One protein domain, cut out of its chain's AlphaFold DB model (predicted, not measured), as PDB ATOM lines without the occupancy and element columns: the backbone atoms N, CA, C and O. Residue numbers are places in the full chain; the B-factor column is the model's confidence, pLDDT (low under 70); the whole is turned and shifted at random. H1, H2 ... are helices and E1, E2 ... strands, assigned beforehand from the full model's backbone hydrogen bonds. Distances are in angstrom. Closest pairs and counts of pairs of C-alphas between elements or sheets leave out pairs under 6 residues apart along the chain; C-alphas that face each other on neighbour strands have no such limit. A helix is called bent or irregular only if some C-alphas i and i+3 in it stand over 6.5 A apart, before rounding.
ATOM      1  N   GLY A  36       4.543 -29.570   4.352       71.94
ATOM      2  CA  GLY A  36       5.980 -29.822   4.458       71.94
ATOM      3  C   GLY A  36       6.709 -28.539   4.845       71.94
ATOM      4  O   GLY A  36       6.234 -27.433   4.555       71.94
ATOM      5  N   TYR A  37       7.859 -28.657   5.507       74.81
ATOM      6  CA  TYR A  37       8.623 -27.482   5.946       74.81
ATOM      7  C   TYR A  37       9.143 -26.667   4.757       74.81
ATOM      8  O   TYR A  37       9.299 -25.448   4.856       74.81
ATOM      9  N   PHE A  38       9.349 -27.330   3.618       70.00
ATOM     10  CA  PHE A  38       9.837 -26.730   2.381       70.00
ATOM     11  C   PHE A  38       8.787 -25.857   1.667       70.00
ATOM     12  O   PHE A  38       9.124 -24.842   1.058       70.00
ATOM     13  N   TYR A  39       7.504 -26.224   1.770       68.12
ATOM     14  CA  TYR A  39       6.401 -25.619   1.006       68.12
ATOM     15  C   TYR A  39       5.473 -24.744   1.849       68.12
ATOM     16  O   TYR A  39       4.394 -24.366   1.399       68.12
ATOM     17  N   HIS A  40       5.895 -24.378   3.061       68.69
ATOM     18  CA  HIS A  40       5.056 -23.631   3.996       68.69
ATOM     19  C   HIS A  40       4.544 -22.291   3.427       68.69
ATOM     20  O   HIS A  40       3.429 -21.873   3.726       68.69
ATOM     21  N   THR A  41       5.344 -21.619   2.592       71.25
ATOM     22  CA  THR A  41       4.954 -20.405   1.853       71.25
ATOM     23  C   THR A  41       5.642 -20.378   0.492       71.25
ATOM     24  O   THR A  41       6.808 -20.767   0.404       71.25
ATOM     25  N   ALA A  42       4.982 -19.832  -0.534       69.31
ATOM     26  CA  ALA A  42       5.542 -19.724  -1.886       69.31
ATOM     27  C   ALA A  42       6.882 -18.960  -1.941       69.31
ATOM     28  O   ALA A  42       7.786 -19.356  -2.671       69.31
ATOM     29  N   GLU A  43       7.040 -17.906  -1.134       72.12
ATOM     30  CA  GLU A  43       8.279 -17.116  -1.073       72.12
ATOM     31  C   GLU A  43       9.462 -17.944  -0.564       72.12
ATOM     32  O   GLU A  43      10.479 -18.040  -1.249       72.12
ATOM     33  N   LYS A  44       9.297 -18.623   0.579       69.44
ATOM     34  CA  LYS A  44      10.316 -19.537   1.122       69.44
ATOM     35  C   LYS A  44      10.639 -20.669   0.154       69.44
ATOM     36  O   LYS A  44      11.809 -20.962  -0.060       69.44
ATOM     37  N   ALA A  45       9.625 -21.274  -0.467       73.00
ATOM     38  CA  ALA A  45       9.851 -22.322  -1.457       73.00
ATOM     39  C   ALA A  45      10.728 -21.801  -2.607       73.00
ATOM     40  O   ALA A  45      11.704 -22.447  -2.975       73.00
ATOM     41  N   ARG A  46      10.451 -20.597  -3.123       73.56
ATOM     42  CA  ARG A  46      11.267 -19.966  -4.169       73.56
ATOM     43  C   ARG A  46      12.710 -19.720  -3.717       73.56
ATOM     44  O   ARG A  46      13.628 -20.035  -4.468       73.56
ATOM     45  N   GLU A  47      12.914 -19.187  -2.515       74.44
ATOM     46  CA  GLU A  47      14.255 -18.935  -1.962       74.44
ATOM     47  C   GLU A  47      15.075 -20.221  -1.834       74.44
ATOM     48  O   GLU A  47      16.228 -20.273  -2.267       74.44
ATOM     49  N   VAL A  48      14.479 -21.290  -1.299       73.62
ATOM     50  CA  VAL A  48      15.191 -22.565  -1.156       73.62
ATOM     51  C   VAL A  48      15.456 -23.207  -2.520       73.62
ATOM     52  O   VAL A  48      16.534 -23.763  -2.735       73.62
ATOM     53  N   MET A  49      14.524 -23.083  -3.470       75.69
ATOM     54  CA  MET A  49      14.700 -23.596  -4.834       75.69
ATOM     55  C   MET A  49      15.867 -22.925  -5.568       75.69
ATOM     56  O   MET A  49      16.599 -23.616  -6.272       75.69
ATOM     57  N   GLN A  50      16.111 -21.625  -5.352       79.38
ATOM     58  CA  GLN A  50      17.264 -20.920  -5.935       79.38
ATOM     59  C   GLN A  50      18.608 -21.473  -5.442       79.38
ATOM     60  O   GLN A  50      19.582 -21.487  -6.188       79.38
ATOM     61  N   GLN A  51      18.674 -21.959  -4.200       75.88
ATOM     62  CA  GLN A  51      19.905 -22.515  -3.629       75.88
ATOM     63  C   GLN A  51      20.046 -24.027  -3.844       75.88
ATOM     64  O   GLN A  51      21.088 -24.608  -3.536       75.88
ATOM     65  N   LEU A  52      19.014 -24.690  -4.366       81.38
ATOM     66  CA  LEU A  52      18.919 -26.146  -4.381       81.38
ATOM     67  C   LEU A  52      20.073 -26.810  -5.147       81.38
ATOM     68  O   LEU A  52      20.597 -27.838  -4.717       81.38
ATOM     69  N   GLN A  53      20.508 -26.210  -6.255       80.81
ATOM     70  CA  GLN A  53      21.607 -26.738  -7.060       80.81
ATOM     71  C   GLN A  53      22.947 -26.710  -6.308       80.81
ATOM     72  O   GLN A  53      23.681 -27.703  -6.309       80.81
ATOM     73  N   ASP A  54      23.246 -25.611  -5.621       83.12
ATOM     74  CA  ASP A  54      24.475 -25.474  -4.837       83.12
ATOM     75  C   ASP A  54      24.465 -26.408  -3.626       83.12
ATOM     76  O   ASP A  54      25.465 -27.065  -3.310       83.12
ATOM     77  N   GLN A  55      23.309 -26.526  -2.971       84.56
ATOM     78  CA  GLN A  55      23.136 -27.423  -1.832       84.56
ATOM     79  C   GLN A  55      23.246 -28.892  -2.238       84.56
ATOM     80  O   GLN A  55      23.807 -29.693  -1.488       84.56
ATOM     81  N   TRP A  56      22.800 -29.261  -3.444       86.50
ATOM     82  CA  TRP A  56      22.978 -30.613  -3.973       86.50
ATOM     83  C   TRP A  56      24.456 -31.004  -4.060       86.50
ATOM     84  O   TRP A  56      24.833 -32.107  -3.653       86.50
ATOM     85  N   LEU A  57      25.315 -30.105  -4.551       87.31
ATOM     86  CA  LEU A  57      26.747 -30.382  -4.664       87.31
ATOM     87  C   LEU A  57      27.396 -30.573  -3.284       87.31
ATOM     88  O   LEU A  57      28.171 -31.516  -3.095       87.31
ATOM     89  N   ARG A  58      27.039 -29.727  -2.309       86.44
ATOM     90  CA  ARG A  58      27.516 -29.836  -0.919       86.44
ATOM     91  C   ARG A  58      27.068 -31.143  -0.278       86.44
ATOM     92  O   ARG A  58      27.901 -31.887   0.237       86.44
ATOM     93  N   TYR A  59      25.785 -31.468  -0.394       88.31
ATOM     94  CA  TYR A  59      25.219 -32.720   0.094       88.31
ATOM     95  C   TYR A  59      25.901 -33.943  -0.534       88.31
ATOM     96  O   TYR A  59      26.222 -34.914   0.150       88.31
ATOM     97  N   HIS A  60      26.189 -33.901  -1.834       87.06
ATOM     98  CA  HIS A  60      26.868 -34.997  -2.514       87.06
ATOM     99  C   HIS A  60      28.310 -35.192  -2.015       87.06
ATOM    100  O   HIS A  60      28.758 -36.328  -1.842       87.06
ATOM    101  N   ASN A  61      29.037 -34.104  -1.750       86.81
ATOM    102  CA  ASN A  61      30.378 -34.175  -1.167       86.81
ATOM    103  C   ASN A  61      30.339 -34.675   0.282       86.81
ATOM    104  O   ASN A  61      31.123 -35.554   0.644       86.81
ATOM    105  N   LEU A  62      29.360 -34.224   1.066       87.62
ATOM    106  CA  LEU A  62      29.088 -34.735   2.408       87.62
ATOM    107  C   LEU A  62      28.831 -36.250   2.394       87.62
ATOM    108  O   LEU A  62      29.466 -36.996   3.137       87.62
ATOM    109  N   CYS A  63      27.971 -36.731   1.490       87.62
ATOM    110  CA  CYS A  63      27.702 -38.159   1.316       87.62
ATOM    111  C   CYS A  63      28.980 -38.954   1.039       87.62
ATOM    112  O   CYS A  63      29.150 -40.050   1.572       87.62
ATOM    113  N   LYS A  64      29.884 -38.428   0.200       84.12
ATOM    114  CA  LYS A  64      31.162 -39.087  -0.109       84.12
ATOM    115  C   LYS A  64      32.076 -39.174   1.106       84.12
ATOM    116  O   LYS A  64      32.724 -40.209   1.285       84.12
ATOM    117  N   ALA A  65      32.131 -38.108   1.900       84.69
ATOM    118  CA  ALA A  65      32.970 -38.045   3.083       84.69
ATOM    119  C   ALA A  65      32.464 -38.994   4.178       84.69
ATOM    120  O   ALA A  65      33.211 -39.853   4.643       84.69
ATOM    121  N   LEU A  66      31.169 -38.938   4.495       83.06
ATOM    122  CA  LEU A  66      30.555 -39.780   5.525       83.06
ATOM    123  C   LEU A  66      30.514 -41.268   5.140       83.06
ATOM    124  O   LEU A  66      30.569 -42.146   6.000       83.06
ATOM    125  N   ASN A  67      30.462 -41.581   3.841       79.69
ATOM    126  CA  ASN A  67      30.451 -42.954   3.331       79.69
ATOM    127  C   ASN A  67      31.823 -43.411   2.808       79.69
ATOM    128  O   ASN A  67      31.903 -44.128   1.807       79.69
ATOM    129  N   PHE A  68      32.914 -43.054   3.497       67.94
ATOM    130  CA  PHE A  68      34.297 -43.344   3.084       67.94
ATOM    131  C   PHE A  68      34.599 -44.843   2.841       67.94
ATOM    132  O   PHE A  68      35.559 -45.207   2.158       67.94
ATOM    133  N   ASN A  69      33.770 -45.760   3.341       67.38
ATOM    134  CA  ASN A  69      33.987 -47.189   3.155       67.38
ATOM    135  C   ASN A  69      33.726 -47.631   1.692       67.38
ATOM    136  O   ASN A  69      32.609 -47.521   1.175       67.38
ATOM    137  N   LYS A  70      34.753 -48.178   1.009       54.84
ATOM    138  CA  LYS A  70      34.753 -48.504  -0.442       54.84
ATOM    139  C   LYS A  70      33.565 -49.363  -0.905       54.84
ATOM    140  O   LYS A  70      33.128 -49.206  -2.044       54.84
ATOM    141  N   LYS A  71      33.031 -50.250  -0.054       60.34
ATOM    142  CA  LYS A  71      31.849 -51.076  -0.382       60.34
ATOM    143  C   LYS A  71      30.537 -50.278  -0.396       60.34
ATOM    144  O   LYS A  71      29.641 -50.631  -1.156       60.34
ATOM    145  N   ARG A  72      30.428 -49.205   0.401       55.19
ATOM    146  CA  ARG A  72      29.231 -48.345   0.494       55.19
ATOM    147  C   ARG A  72      29.241 -47.179  -0.502       55.19
ATOM    148  O   ARG A  72      28.176 -46.837  -1.009       55.19
ATOM    149  N   ARG A  73      30.420 -46.666  -0.895       53.69
ATOM    150  CA  ARG A  73      30.567 -45.567  -1.884       53.69
ATOM    151  C   ARG A  73      29.828 -45.781  -3.208       53.69
ATOM    152  O   ARG A  73      29.407 -44.816  -3.829       53.69
ATOM    153  N   LYS A  74      29.699 -47.028  -3.673       53.16
ATOM    154  CA  LYS A  74      29.047 -47.332  -4.959       53.16
ATOM    155  C   LYS A  74      27.516 -47.327  -4.899       53.16
ATOM    156  O   LYS A  74      26.895 -47.373  -5.953       53.16
ATOM    157  N   LYS A  75      26.913 -47.332  -3.704       55.12
ATOM    158  CA  LYS A  75      25.465 -47.542  -3.543       55.12
ATOM    159  C   LYS A  75      24.706 -46.364  -2.943       55.12
ATOM    160  O   LYS A  75      23.525 -46.242  -3.237       55.12
ATOM    161  N   LEU A  76      25.335 -45.523  -2.126       61.28
ATOM    162  CA  LEU A  76      24.583 -44.619  -1.254       61.28
ATOM    163  C   LEU A  76      24.873 -43.154  -1.593       61.28
ATOM    164  O   LEU A  76      25.941 -42.628  -1.292       61.28
ATOM    165  N   LYS A  77      23.887 -42.515  -2.238       79.38
ATOM    166  CA  LYS A  77      23.740 -41.049  -2.353       79.38
ATOM    167  C   LYS A  77      22.902 -40.501  -1.177       79.38
ATOM    168  O   LYS A  77      22.144 -39.545  -1.333       79.38
ATOM    169  N   THR A  78      22.960 -41.192  -0.043       88.94
ATOM    170  CA  THR A  78      22.132 -40.983   1.145       88.94
ATOM    171  C   THR A  78      23.017 -40.895   2.383       88.94
ATOM    172  O   THR A  78      24.118 -41.460   2.415       88.94
ATOM    173  N   ILE A  79      22.537 -40.172   3.390       89.81
ATOM    174  CA  ILE A  79      23.099 -40.158   4.746       89.81
ATOM    175  C   ILE A  79      22.073 -40.768   5.697       89.81
ATOM    176  O   ILE A  79      20.873 -40.669   5.455       89.81
ATOM    177  N   THR A  80      22.505 -41.420   6.770       91.62
ATOM    178  CA  THR A  80      21.560 -41.912   7.781       91.62
ATOM    179  C   THR A  80      21.130 -40.788   8.720       91.62
ATOM    180  O   THR A  80      21.865 -39.819   8.912       91.62
ATOM    181  N   MET A  81      19.970 -40.923   9.367       92.00
ATOM    182  CA  MET A  81      19.553 -39.994  10.428       92.00
ATOM    183  C   MET A  81      20.616 -39.842  11.520       92.00
ATOM    184  O   MET A  81      20.874 -38.736  11.983       92.00
ATOM    185  N   ARG A  82      21.273 -40.945  11.902       93.50
ATOM    186  CA  ARG A  82      22.399 -40.917  12.844       93.50
ATOM    187  C   ARG A  82      23.521 -39.995  12.365       93.50
ATOM    188  O   ARG A  82      24.005 -39.180  13.138       93.50
ATOM    189  N   GLN A  83      23.926 -40.133  11.104       92.56
ATOM    190  CA  GLN A  83      24.965 -39.293  10.509       92.56
ATOM    191  C   GLN A  83      24.538 -37.826  10.429       92.56
ATOM    192  O   GLN A  83      25.359 -36.943  10.636       92.56
ATOM    193  N   PHE A  84      23.262 -37.564  10.144       93.81
ATOM    194  CA  PHE A  84      22.725 -36.209  10.127       93.81
ATOM    195  C   PHE A  84      22.725 -35.564  11.518       93.81
ATOM    196  O   PHE A  84      23.126 -34.415  11.650       93.81
ATOM    197  N   LEU A  85      22.360 -36.306  12.568       93.62
ATOM    198  CA  LEU A  85      22.457 -35.816  13.945       93.62
ATOM    199  C   LEU A  85      23.903 -35.495  14.338       93.62
ATOM    200  O   LEU A  85      24.139 -34.438  14.906       93.62
ATOM    201  N   TRP A  86      24.863 -36.358  13.990       93.31
ATOM    202  CA  TRP A  86      26.285 -36.065  14.208       93.31
ATOM    203  C   TRP A  86      26.752 -34.838  13.435       93.31
ATOM    204  O   TRP A  86      27.461 -34.020  13.992       93.31
ATOM    205  N   LEU A  87      26.299 -34.655  12.194       92.12
ATOM    206  CA  LEU A  87      26.606 -33.442  11.441       92.12
ATOM    207  C   LEU A  87      26.101 -32.184  12.161       92.12
ATOM    208  O   LEU A  87      26.814 -31.189  12.213       92.12
ATOM    209  N   LEU A  88      24.875 -32.198  12.689       91.25
ATOM    210  CA  LEU A  88      24.339 -31.050  13.426       91.25
ATOM    211  C   LEU A  88      25.092 -30.813  14.742       91.25
ATOM    212  O   LEU A  88      25.299 -29.661  15.111       91.25
ATOM    213  N   ASP A  89      25.510 -31.881  15.418       91.56
ATOM    214  CA  ASP A  89      26.332 -31.824  16.632       91.56
ATOM    215  C   ASP A  89      27.726 -31.238  16.342       91.56
ATOM    216  O   ASP A  89      28.130 -30.267  16.974       91.56
ATOM    217  N   ASP A  90      28.406 -31.724  15.299       89.19
ATOM    218  CA  ASP A  90      29.719 -31.237  14.848       89.19
ATOM    219  C   ASP A  90      29.677 -29.748  14.451       89.19
ATOM    220  O   ASP A  90      30.646 -29.006  14.623       89.19
ATOM    221  N   LEU A  91      28.535 -29.290  13.928       85.62
ATOM    222  CA  LEU A  91      28.283 -27.887  13.597       85.62
ATOM    223  C   LEU A  91      27.840 -27.045  14.807       85.62
ATOM    224  O   LEU A  91      27.599 -25.848  14.649       85.62
ATOM    225  N   ASN A  92      27.737 -27.643  15.998       87.75
ATOM    226  CA  ASN A  92      27.200 -27.041  17.221       87.75
ATOM    227  C   ASN A  92      25.800 -26.430  17.024       87.75
ATOM    228  O   ASN A  92      25.480 -25.370  17.564       87.75
ATOM    229  N   LEU A  93      24.968 -27.080  16.207       87.62
ATOM    230  CA  LEU A  93      23.575 -26.692  15.981       87.62
ATOM    231  C   LEU A  93      22.619 -27.367  16.966       87.62
ATOM    232  O   LEU A  93      21.495 -26.889  17.123       87.62
ATOM    233  N   ILE A  94      23.043 -28.457  17.611       89.56
ATOM    234  CA  ILE A  94      22.294 -29.091  18.697       89.56
ATOM    235  C   ILE A  94      22.652 -28.390  20.009       89.56
ATOM    236  O   ILE A  94      23.796 -28.434  20.451       89.56
ATOM    237  N   ASP A  95      21.670 -27.741  20.627       87.69
ATOM    238  CA  ASP A  95      21.799 -27.083  21.930       87.69
ATOM    239  C   ASP A  95      20.428 -26.964  22.624       87.69
ATOM    240  O   ASP A  95      19.458 -27.607  22.222       87.69
ATOM    241  N   ASP A  96      20.330 -26.117  23.651       86.38
ATOM    242  CA  ASP A  96      19.097 -25.885  24.415       86.38
ATOM    243  C   ASP A  96      17.929 -25.323  23.574       86.38
ATOM    244  O   ASP A  96      16.781 -25.342  24.019       86.38
ATOM    245  N   THR A  97      18.195 -24.800  22.373       87.31
ATOM    246  CA  THR A  97      17.187 -24.233  21.456       87.31
ATOM    247  C   THR A  97      16.776 -25.179  20.332       87.31
ATOM    248  O   THR A  97      15.699 -25.009  19.758       87.31
ATOM    249  N   LEU A  98      17.621 -26.158  20.008       90.62
ATOM    250  CA  LEU A  98      17.332 -27.226  19.059       90.62
ATOM    251  C   LEU A  98      17.890 -28.527  19.625       90.62
ATOM    252  O   LEU A  98      19.060 -28.857  19.429       90.62
ATOM    253  N   MET A  99      17.045 -29.275  20.325       92.44
ATOM    254  CA  MET A  99      17.449 -30.543  20.910       92.44
ATOM    255  C   MET A  99      17.446 -31.649  19.853       92.44
ATOM    256  O   MET A  99      16.686 -31.621  18.883       92.44
ATOM    257  N   ALA A 100      18.228 -32.706  20.082       92.19
ATOM    258  CA  ALA A 100      18.220 -33.887  19.217       92.19
ATOM    259  C   ALA A 100      16.817 -34.515  19.083       92.19
ATOM    260  O   ALA A 100      16.484 -35.056  18.029       92.19
ATOM    261  N   SER A 101      15.977 -34.423  20.123       91.56
ATOM    262  CA  SER A 101      14.572 -34.845  20.067       91.56
ATOM    263  C   SER A 101      13.764 -34.049  19.050       91.56
ATOM    264  O   SER A 101      12.972 -34.638  18.322       91.56
ATOM    265  N   ASP A 102      14.006 -32.743  18.953       92.25
ATOM    266  CA  ASP A 102      13.275 -31.869  18.040       92.25
ATOM    267  C   ASP A 102      13.663 -32.167  16.591       92.25
ATOM    268  O   ASP A 102      12.804 -32.243  15.717       92.25
ATOM    269  N   VAL A 103      14.950 -32.432  16.342       92.44
ATOM    270  CA  VAL A 103      15.436 -32.887  15.029       92.44
ATOM    271  C   VAL A 103      14.768 -34.205  14.625       92.44
ATOM    272  O   VAL A 103      14.364 -34.380  13.477       92.44
ATOM    273  N   ILE A 104      14.630 -35.146  15.564       91.88
ATOM    274  CA  ILE A 104      13.959 -36.429  15.312       91.88
ATOM    275  C   ILE A 104      12.470 -36.219  15.023       91.88
ATOM    276  O   ILE A 104      11.937 -36.885  14.138       91.88
ATOM    277  N   ASP A 105      11.807 -35.305  15.728       90.25
ATOM    278  CA  ASP A 105      10.396 -34.992  15.499       90.25
ATOM    279  C   ASP A 105      10.174 -34.282  14.153       90.25
ATOM    280  O   ASP A 105       9.206 -34.601  13.461       90.25
ATOM    281  N   VAL A 106      11.099 -33.411  13.729       90.19
ATOM    282  CA  VAL A 106      11.127 -32.840  12.369       90.19
ATOM    283  C   VAL A 106      11.252 -33.950  11.328       90.19
ATOM    284  O   VAL A 106      10.464 -34.011  10.399       90.19
ATOM    285  N   LEU A 107      12.188 -34.881  11.492       89.81
ATOM    286  CA  LEU A 107      12.363 -35.988  10.543       89.81
ATOM    287  C   LEU A 107      11.173 -36.964  10.534       89.81
ATOM    288  O   LEU A 107      10.890 -37.603   9.520       89.81
ATOM    289  N   ALA A 108      10.474 -37.096  11.661       89.00
ATOM    290  CA  ALA A 108       9.309 -37.962  11.796       89.00
ATOM    291  C   ALA A 108       8.010 -37.345  11.255       89.00
ATOM    292  O   ALA A 108       7.040 -38.092  11.086       89.00
ATOM    293  N   SER A 109       7.958 -36.032  10.986       84.94
ATOM    294  CA  SER A 109       6.769 -35.416  10.380       84.94
ATOM    295  C   SER A 109       6.517 -35.935   8.970       84.94
ATOM    296  O   SER A 109       5.357 -36.098   8.586       84.94
ATOM    297  N   ASP A 110       7.592 -36.252   8.246       75.94
ATOM    298  CA  ASP A 110       7.527 -36.576   6.823       75.94
ATOM    299  C   ASP A 110       7.408 -38.088   6.591       75.94
ATOM    300  O   ASP A 110       6.590 -38.536   5.784       75.94
ATOM    301  N   ASP A 111       8.153 -38.910   7.345       78.81
ATOM    302  CA  ASP A 111       8.040 -40.372   7.281       78.81
ATOM    303  C   ASP A 111       7.748 -40.992   8.654       78.81
ATOM    304  O   ASP A 111       8.597 -41.089   9.543       78.81
ATOM    305  N   ARG A 112       6.536 -41.546   8.790       75.12
ATOM    306  CA  ARG A 112       6.093 -42.271   9.994       75.12
ATOM    307  C   ARG A 112       6.968 -43.485  10.336       75.12
ATOM    308  O   ARG A 112       6.900 -43.980  11.457       75.12
ATOM    309  N   LYS A 113       7.789 -43.991   9.409       78.62
ATOM    310  CA  LYS A 113       8.746 -45.083   9.675       78.62
ATOM    311  C   LYS A 113       9.880 -44.662  10.600       78.62
ATOM    312  O   LYS A 113      10.477 -45.531  11.233       78.62
ATOM    313  N   VAL A 114      10.168 -43.364  10.687       78.81
ATOM    314  CA  VAL A 114      11.193 -42.822  11.582       78.81
ATOM    315  C   VAL A 114      10.829 -43.084  13.046       78.81
ATOM    316  O   VAL A 114      11.690 -43.486  13.833       78.81
ATOM    317  N   LYS A 115       9.546 -42.935  13.395       80.44
ATOM    318  CA  LYS A 115       9.021 -43.094  14.757       80.44
ATOM    319  C   LYS A 115       7.821 -44.042  14.750       80.44
ATOM    320  O   LYS A 115       6.674 -43.627  14.623       80.44
ATOM    321  N   TYR A 116       8.096 -45.341  14.886       68.75
ATOM    322  CA  TYR A 116       7.058 -46.383  14.868       68.75
ATOM    323  C   TYR A 116       6.268 -46.452  16.188       68.75
ATOM    324  O   TYR A 116       5.089 -46.797  16.204       68.75
ATOM    325  N   HIS A 117       6.922 -46.123  17.305       68.94
ATOM    326  CA  HIS A 117       6.338 -46.062  18.648       68.94
ATOM    327  C   HIS A 117       6.957 -44.886  19.414       68.94
ATOM    328  O   HIS A 117       8.032 -44.419  19.044       68.94
ATOM    329  N   VAL A 118       6.332 -44.451  20.515       67.88
ATOM    330  CA  VAL A 118       6.793 -43.316  21.350       67.88
ATOM    331  C   VAL A 118       8.276 -43.429  21.743       67.88
ATOM    332  O   VAL A 118       8.950 -42.419  21.902       67.88
ATOM    333  N   THR A 119       8.799 -44.652  21.843       71.38
ATOM    334  CA  THR A 119      10.152 -44.965  22.325       71.38
ATOM    335  C   THR A 119      11.078 -45.589  21.275       71.38
ATOM    336  O   THR A 119      12.254 -45.792  21.560       71.38
ATOM    337  N   CYS A 120      10.579 -45.931  20.083       77.62
ATOM    338  CA  CYS A 120      11.350 -46.678  19.083       77.62
ATOM    339  C   CYS A 120      11.630 -45.798  17.863       77.62
ATOM    340  O   CYS A 120      10.743 -45.585  17.034       77.62
ATOM    341  N   ILE A 121      12.873 -45.320  17.766       84.94
ATOM    342  CA  ILE A 121      13.355 -44.438  16.697       84.94
ATOM    343  C   ILE A 121      14.289 -45.227  15.777       84.94
ATOM    344  O   ILE A 121      15.259 -45.840  16.236       84.94
ATOM    345  N   TYR A 122      14.018 -45.212  14.473       87.44
ATOM    346  CA  TYR A 122      14.841 -45.912  13.489       87.44
ATOM    347  C   TYR A 122      15.977 -45.021  12.962       87.44
ATOM    348  O   TYR A 122      15.862 -44.366  11.934       87.44
ATOM    349  N   MET A 123      17.116 -45.032  13.661       87.56
ATOM    350  CA  MET A 123      18.273 -44.166  13.358       87.56
ATOM    351  C   MET A 123      19.035 -44.508  12.065       87.56
ATOM    352  O   MET A 123      19.854 -43.713  11.602       87.56
ATOM    353  N   GLU A 124      18.795 -45.685  11.487       88.44
ATOM    354  CA  GLU A 124      19.403 -46.111  10.217       88.44
ATOM    355  C   GLU A 124      18.538 -45.731   9.002       88.44
ATOM    356  O   GLU A 124      18.811 -46.164   7.885       88.44
ATOM    357  N   PHE A 125      17.494 -44.920   9.206       88.75
ATOM    358  CA  PHE A 125      16.705 -44.374   8.110       88.75
ATOM    359  C   PHE A 125      17.578 -43.507   7.197       88.75
ATOM    360  O   PHE A 125      18.324 -42.643   7.664       88.75
ATOM    361  N   GLU A 126      17.490 -43.755   5.891       89.81
ATOM    362  CA  GLU A 126      18.303 -43.087   4.881       89.81
ATOM    363  C   GLU A 126      17.627 -41.816   4.357       89.81
ATOM    364  O   GLU A 126      16.643 -41.851   3.607       89.81
ATOM    365  N   LEU A 127      18.239 -40.686   4.689       89.62
ATOM    366  CA  LEU A 127      17.903 -39.373   4.177       89.62
ATOM    367  C   LEU A 127      18.513 -39.215   2.790       89.62
ATOM    368  O   LEU A 127      19.709 -39.422   2.572       89.62
ATOM    369  N   GLY A 128      17.655 -38.903   1.827       89.94
ATOM    370  CA  GLY A 128      18.073 -38.391   0.535       89.94
ATOM    371  C   GLY A 128      18.268 -36.888   0.627       89.94
ATOM    372  O   GLY A 128      18.043 -36.274   1.663       89.94
ATOM    373  N   PHE A 129      18.647 -36.285  -0.492       89.31
ATOM    374  CA  PHE A 129      18.903 -34.852  -0.537       89.31
ATOM    375  C   PHE A 129      17.707 -33.996  -0.111       89.31
ATOM    376  O   PHE A 129      17.883 -33.057   0.653       89.31
ATOM    377  N   TYR A 130      16.503 -34.334  -0.574       86.69
ATOM    378  CA  TYR A 130      15.310 -33.570  -0.218       86.69
ATOM    379  C   TYR A 130      14.945 -33.725   1.254       86.69
ATOM    380  O   TYR A 130      14.698 -32.714   1.894       86.69
ATOM    381  N   ASP A 131      15.026 -34.936   1.817       88.81
ATOM    382  CA  ASP A 131      14.769 -35.135   3.251       88.81
ATOM    383  C   ASP A 131      15.813 -34.395   4.101       88.81
ATOM    384  O   ASP A 131      15.490 -33.822   5.129       88.81
ATOM    385  N   TYR A 132      17.072 -34.357   3.649       90.31
ATOM    386  CA  TYR A 132      18.126 -33.560   4.278       90.31
ATOM    387  C   TYR A 132      17.814 -32.057   4.235       90.31
ATOM    388  O   TYR A 132      17.918 -31.379   5.255       90.31
ATOM    389  N   MET A 133      17.421 -31.531   3.073       88.81
ATOM    390  CA  MET A 133      17.083 -30.114   2.911       88.81
ATOM    391  C   MET A 133      15.850 -29.725   3.727       88.81
ATOM    392  O   MET A 133      15.857 -28.702   4.407       88.81
ATOM    393  N   GLU A 134      14.804 -30.542   3.681       86.81
ATOM    394  CA  GLU A 134      13.576 -30.326   4.437       86.81
ATOM    395  C   GLU A 134      13.832 -30.393   5.942       86.81
ATOM    396  O   GLU A 134      13.392 -29.505   6.670       86.81
ATOM    397  N   ALA A 135      14.651 -31.345   6.398       90.38
ATOM    398  CA  ALA A 135      15.069 -31.421   7.791       90.38
ATOM    399  C   ALA A 135      15.852 -30.182   8.237       90.38
ATOM    400  O   ALA A 135      15.601 -29.672   9.326       90.38
ATOM    401  N   LEU A 136      16.767 -29.657   7.412       89.81
ATOM    402  CA  LEU A 136      17.485 -28.415   7.721       89.81
ATOM    403  C   LEU A 136      16.534 -27.221   7.858       89.81
ATOM    404  O   LEU A 136      16.643 -26.451   8.815       89.81
ATOM    405  N   VAL A 137      15.583 -27.080   6.931       86.19
ATOM    406  CA  VAL A 137      14.566 -26.022   6.997       86.19
ATOM    407  C   VAL A 137      13.692 -26.208   8.240       86.19
ATOM    408  O   VAL A 137      13.513 -25.256   8.999       86.19
ATOM    409  N   GLY A 138      13.224 -27.423   8.522       87.38
ATOM    410  CA  GLY A 138      12.445 -27.732   9.722       87.38
ATOM    411  C   GLY A 138      13.196 -27.397  11.013       87.38
ATOM    412  O   GLY A 138      12.664 -26.692  11.870       87.38
ATOM    413  N   CYS A 139      14.469 -27.786  11.114       89.31
ATOM    414  CA  CYS A 139      15.333 -27.452  12.251       89.31
ATOM    415  C   CYS A 139      15.479 -25.934  12.440       89.31
ATOM    416  O   CYS A 139      15.402 -25.437  13.565       89.31
ATOM    417  N   SER A 140      15.639 -25.176  11.349       85.31
ATOM    418  CA  SER A 140      15.741 -23.712  11.419       85.31
ATOM    419  C   SER A 140      14.467 -23.049  11.960       85.31
ATOM    420  O   SER A 140      14.545 -22.073  12.711       85.31
ATOM    421  N   LEU A 141      13.297 -23.612  11.631       83.31
ATOM    422  CA  LEU A 141      11.994 -23.125  12.079       83.31
ATOM    423  C   LEU A 141      11.753 -23.439  13.557       83.31
ATOM    424  O   LEU A 141      11.273 -22.568  14.285       83.31
ATOM    425  N   VAL A 142      12.127 -24.639  14.016       85.62
ATOM    426  CA  VAL A 142      12.074 -25.022  15.441       85.62
ATOM    427  C   VAL A 142      12.918 -24.072  16.278       85.62
ATOM    428  O   VAL A 142      12.439 -23.513  17.265       85.62
ATOM    429  N   ARG A 143      14.143 -23.810  15.821       80.19
ATOM    430  CA  ARG A 143      15.088 -22.921  16.495       80.19
ATOM    431  C   ARG A 143      14.661 -21.442  16.474       80.19
ATOM    432  O   ARG A 143      15.325 -20.596  17.067       80.19
ATOM    433  N   ARG A 144      13.541 -21.121  15.804       68.31
ATOM    434  CA  ARG A 144      12.994 -19.769  15.605       68.31
ATOM    435  C   ARG A 144      14.025 -18.771  15.088       68.31
ATOM    436  O   ARG A 144      13.942 -17.579  15.394       68.31
ATOM    437  N   TYR A 145      14.977 -19.227  14.280       57.53
ATOM    438  CA  TYR A 145      15.798 -18.272  13.562       57.53
ATOM    439  C   TYR A 145      14.919 -17.554  12.537       57.53
ATOM    440  O   TYR A 145      14.222 -18.221  11.765       57.53
ATOM    441  N   PRO A 146      14.934 -16.208  12.477       47.06
ATOM    442  CA  PRO A 146      14.521 -15.550  11.256       47.06
ATOM    443  C   PRO A 146      15.451 -16.088  10.170       47.06
ATOM    444  O   PRO A 146      16.667 -15.905  10.239       47.06
ATOM    445  N   LEU A 147      14.885 -16.825   9.217       45.56
ATOM    446  CA  LEU A 147      15.585 -17.289   8.028       45.56
ATOM    447  C   LEU A 147      16.038 -16.058   7.228       45.56
ATOM    448  O   LEU A 147      15.378 -15.641   6.287       45.56
ATOM    449  N   CYS A 148      17.154 -15.437   7.613       43.28
ATOM    450  CA  CYS A 148      17.915 -14.612   6.691       43.28
ATOM    451  C   CYS A 148      18.843 -15.559   5.943       43.28
ATOM    452  O   CYS A 148      19.939 -15.874   6.405       43.28
ATOM    453  N   TYR A 149      18.417 -15.993   4.757       48.72
ATOM    454  CA  TYR A 149      19.255 -16.733   3.804       48.72
ATOM    455  C   TYR A 149      20.470 -15.920   3.307       48.72
ATOM    456  O   TYR A 149      21.275 -16.413   2.522       48.72
ATOM    457  N   CYS A 150      20.642 -14.692   3.803       38.66
ATOM    458  CA  CYS A 150      21.748 -13.791   3.523       38.66
ATOM    459  C   CYS A 150      23.099 -14.202   4.152       38.66
ATOM    460  O   CYS A 150      24.097 -13.530   3.908       38.66
ATOM    461  N   GLY A 151      23.151 -15.268   4.965       35.31
ATOM    462  CA  GLY A 151      24.302 -15.538   5.836       35.31
ATOM    463  C   GLY A 151      24.720 -16.998   6.002       35.31
ATOM    464  O   GLY A 151      25.372 -17.303   6.997       35.31
ATOM    465  N   PHE A 152      24.399 -17.904   5.069       39.47
ATOM    466  CA  PHE A 152      25.065 -19.216   5.035       39.47
ATOM    467  C   PHE A 152      26.510 -19.010   4.544       39.47
ATOM    468  O   PHE A 152      26.844 -19.258   3.385       39.47
ATOM    469  N   ASP A 153      27.347 -18.432   5.413       34.59
ATOM    470  CA  ASP A 153      28.741 -18.123   5.121       34.59
ATOM    471  C   ASP A 153      29.431 -19.412   4.672       34.59
ATOM    472  O   ASP A 153      29.349 -20.468   5.307       34.59
ATOM    473  N   SER A 154      30.120 -19.334   3.538       39.62
ATOM    474  CA  SER A 154      30.777 -20.478   2.904       39.62
ATOM    475  C   SER A 154      31.915 -21.064   3.751       39.62
ATOM    476  O   SER A 154      32.528 -22.052   3.357       39.62
ATOM    477  N   ARG A 155      32.182 -20.489   4.929       33.03
ATOM    478  CA  ARG A 155      33.239 -20.894   5.857       33.03
ATOM    479  C   ARG A 155      32.870 -22.067   6.761       33.03
ATOM    480  O   ARG A 155      33.765 -22.838   7.088       33.03
ATOM    481  N   THR A 156      31.599 -22.280   7.107       38.16
ATOM    482  CA  THR A 156      31.237 -23.353   8.062       38.16
ATOM    483  C   THR A 156      31.283 -24.759   7.437       38.16
ATOM    484  O   THR A 156      31.225 -25.753   8.146       38.16
ATOM    485  N   PHE A 157      31.467 -24.879   6.116       34.94
ATOM    486  CA  PHE A 157      31.562 -26.172   5.416       34.94
ATOM    487  C   PHE A 157      32.941 -26.437   4.782       34.94
ATOM    488  O   PHE A 157      33.044 -27.177   3.807       34.94
ATOM    489  N   MET A 158      34.003 -25.814   5.308       27.20
ATOM    490  CA  MET A 158      35.384 -25.999   4.826       27.20
ATOM    491  C   MET A 158      36.223 -27.002   5.638       27.20
ATOM    492  O   MET A 158      37.416 -27.124   5.381       27.20
ATOM    493  N   PHE A 159      35.643 -27.770   6.564       30.41
ATOM    494  CA  PHE A 159      36.394 -28.782   7.323       30.41
ATOM    495  C   PHE A 159      36.050 -30.207   6.897       30.41
ATOM    496  O   PHE A 159      35.523 -30.992   7.671       30.41
ATOM    497  N   ILE A 160      36.386 -30.552   5.656       34.09
ATOM    498  CA  ILE A 160      36.822 -31.916   5.337       34.09
ATOM    499  C   ILE A 160      38.063 -31.747   4.470       34.09
ATOM    500  O   ILE A 160      37.997 -31.751   3.243       34.09
ATOM    501  N   ASN A 282      -0.489 -15.080  -7.454       42.19
ATOM    502  CA  ASN A 282       0.942 -15.019  -7.104       42.19
ATOM    503  C   ASN A 282       1.758 -16.264  -7.517       42.19
ATOM    504  O   ASN A 282       2.917 -16.398  -7.116       42.19
ATOM    505  N   LEU A 283       1.189 -17.189  -8.297       37.75
ATOM    506  CA  LEU A 283       1.926 -18.343  -8.815       37.75
ATOM    507  C   LEU A 283       2.765 -17.912 -10.024       37.75
ATOM    508  O   LEU A 283       2.260 -17.784 -11.136       37.75
ATOM    509  N   ILE A 284       4.065 -17.710  -9.803       39.28
ATOM    510  CA  ILE A 284       5.038 -17.662 -10.897       39.28
ATOM    511  C   ILE A 284       5.014 -19.048 -11.556       39.28
ATOM    512  O   ILE A 284       5.231 -20.048 -10.858       39.28
ATOM    513  N   PRO A 285       4.725 -19.160 -12.861       36.56
ATOM    514  CA  PRO A 285       4.731 -20.447 -13.526       36.56
ATOM    515  C   PRO A 285       6.104 -21.114 -13.388       36.56
ATOM    516  O   PRO A 285       7.143 -20.493 -13.589       36.56
ATOM    517  N   PHE A 286       6.107 -22.409 -13.073       32.75
ATOM    518  CA  PHE A 286       7.310 -23.205 -12.787       32.75
ATOM    519  C   PHE A 286       8.396 -23.125 -13.885       32.75
ATOM    520  O   PHE A 286       9.573 -23.325 -13.603       32.75
ATOM    521  N   TRP A 287       8.031 -22.786 -15.128       36.84
ATOM    522  CA  TRP A 287       8.969 -22.581 -16.238       36.84
ATOM    523  C   TRP A 287       9.672 -21.210 -16.260       36.84
ATOM    524  O   TRP A 287      10.675 -21.078 -16.955       36.84
ATOM    525  N   GLU A 288       9.216 -20.205 -15.504       31.03
ATOM    526  CA  GLU A 288       9.927 -18.919 -15.345       31.03
ATOM    527  C   GLU A 288      11.081 -18.990 -14.330       31.03
ATOM    528  O   GLU A 288      11.964 -18.138 -14.341       31.03
ATOM    529  N   ILE A 289      11.133 -20.033 -13.492       36.56
ATOM    530  CA  ILE A 289      12.212 -20.243 -12.509       36.56
ATOM    531  C   ILE A 289      13.484 -20.808 -13.177       36.56
ATOM    532  O   ILE A 289      14.574 -20.683 -12.633       36.56
ATOM    533  N   SER A 290      13.378 -21.365 -14.387       28.55
ATOM    534  CA  SER A 290      14.506 -21.974 -15.112       28.55
ATOM    535  C   SER A 290      15.341 -20.993 -15.956       28.55
ATOM    536  O   SER A 290      16.178 -21.443 -16.737       28.55
ATOM    537  N   LEU A 291      15.109 -19.676 -15.856       27.70
ATOM    538  CA  LEU A 291      15.753 -18.658 -16.708       27.70
ATOM    539  C   LEU A 291      16.451 -17.509 -15.954       27.70
ATOM    540  O   LEU A 291      16.775 -16.492 -16.568       27.70
ATOM    541  N   VAL A 292      16.748 -17.676 -14.664       31.16
ATOM    542  CA  VAL A 292      17.624 -16.773 -13.886       31.16
ATOM    543  C   VAL A 292      18.718 -17.595 -13.225       31.16
ATOM    544  O   VAL A 292      19.885 -17.151 -13.285       31.16
TER     545      VAL A 292
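What this domain is: This is residues 36 to 160 and 282 to 292 of the 292 residues of an uncharacterized protein of Helobdella robusta (UniProt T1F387). H4 sits in the middle with H3 packed across it and H2 near both, while the long helix H1 is bent into two arms, of which H1b passes near one end of H4 about perpendicular to it and H1a reaches away from the other helices. The 136 printed residues include four named helices and one strand, ordered H1, H2, H3, E1, H4: mostly helix, though under half are in named elements. The whole is compact, with radius of gyration of the C-alphas 15.8 A and spans 42 by 36 by 28 A.

Where its parts are: H1, residues 42 to 66, assigned as one helix by its hydrogen bonds, is bent: C-alphas 50 and 53 are 7.3 A apart. Arm H1a, 42 to 50, starts at (5.542, -19.724, -1.886); H1b, 53 to 66, spans 20.2 A. H2 is 81 to 90, H3 100 to 110, E1 115 to 117. H4, 129 to 142, 20.0 A, ends at (12.074, -25.022, 15.441).

How they stand to each other: H1b and H4 are close but not clearly touching, closest C-alphas Tyr 59 and Phe 129, 6.7 A. H4 and H3 touch, closest C-alphas Gly 138 and Val 106, 5.9 A, opposite ways at a steep tilt of 56 degrees. Every O i to N i+4 pair is within hydrogen-bond range in H1a, H1b, H2 and H4; 6 of 7 in H3.

The domain as a whole: Residues 161 to 281 are cut out, a 41.6 A C-alpha gap. Links H1 to H2 and E1 to H4 are long. Residues under pLDDT 70 include 144 to 160 and 282 to 292.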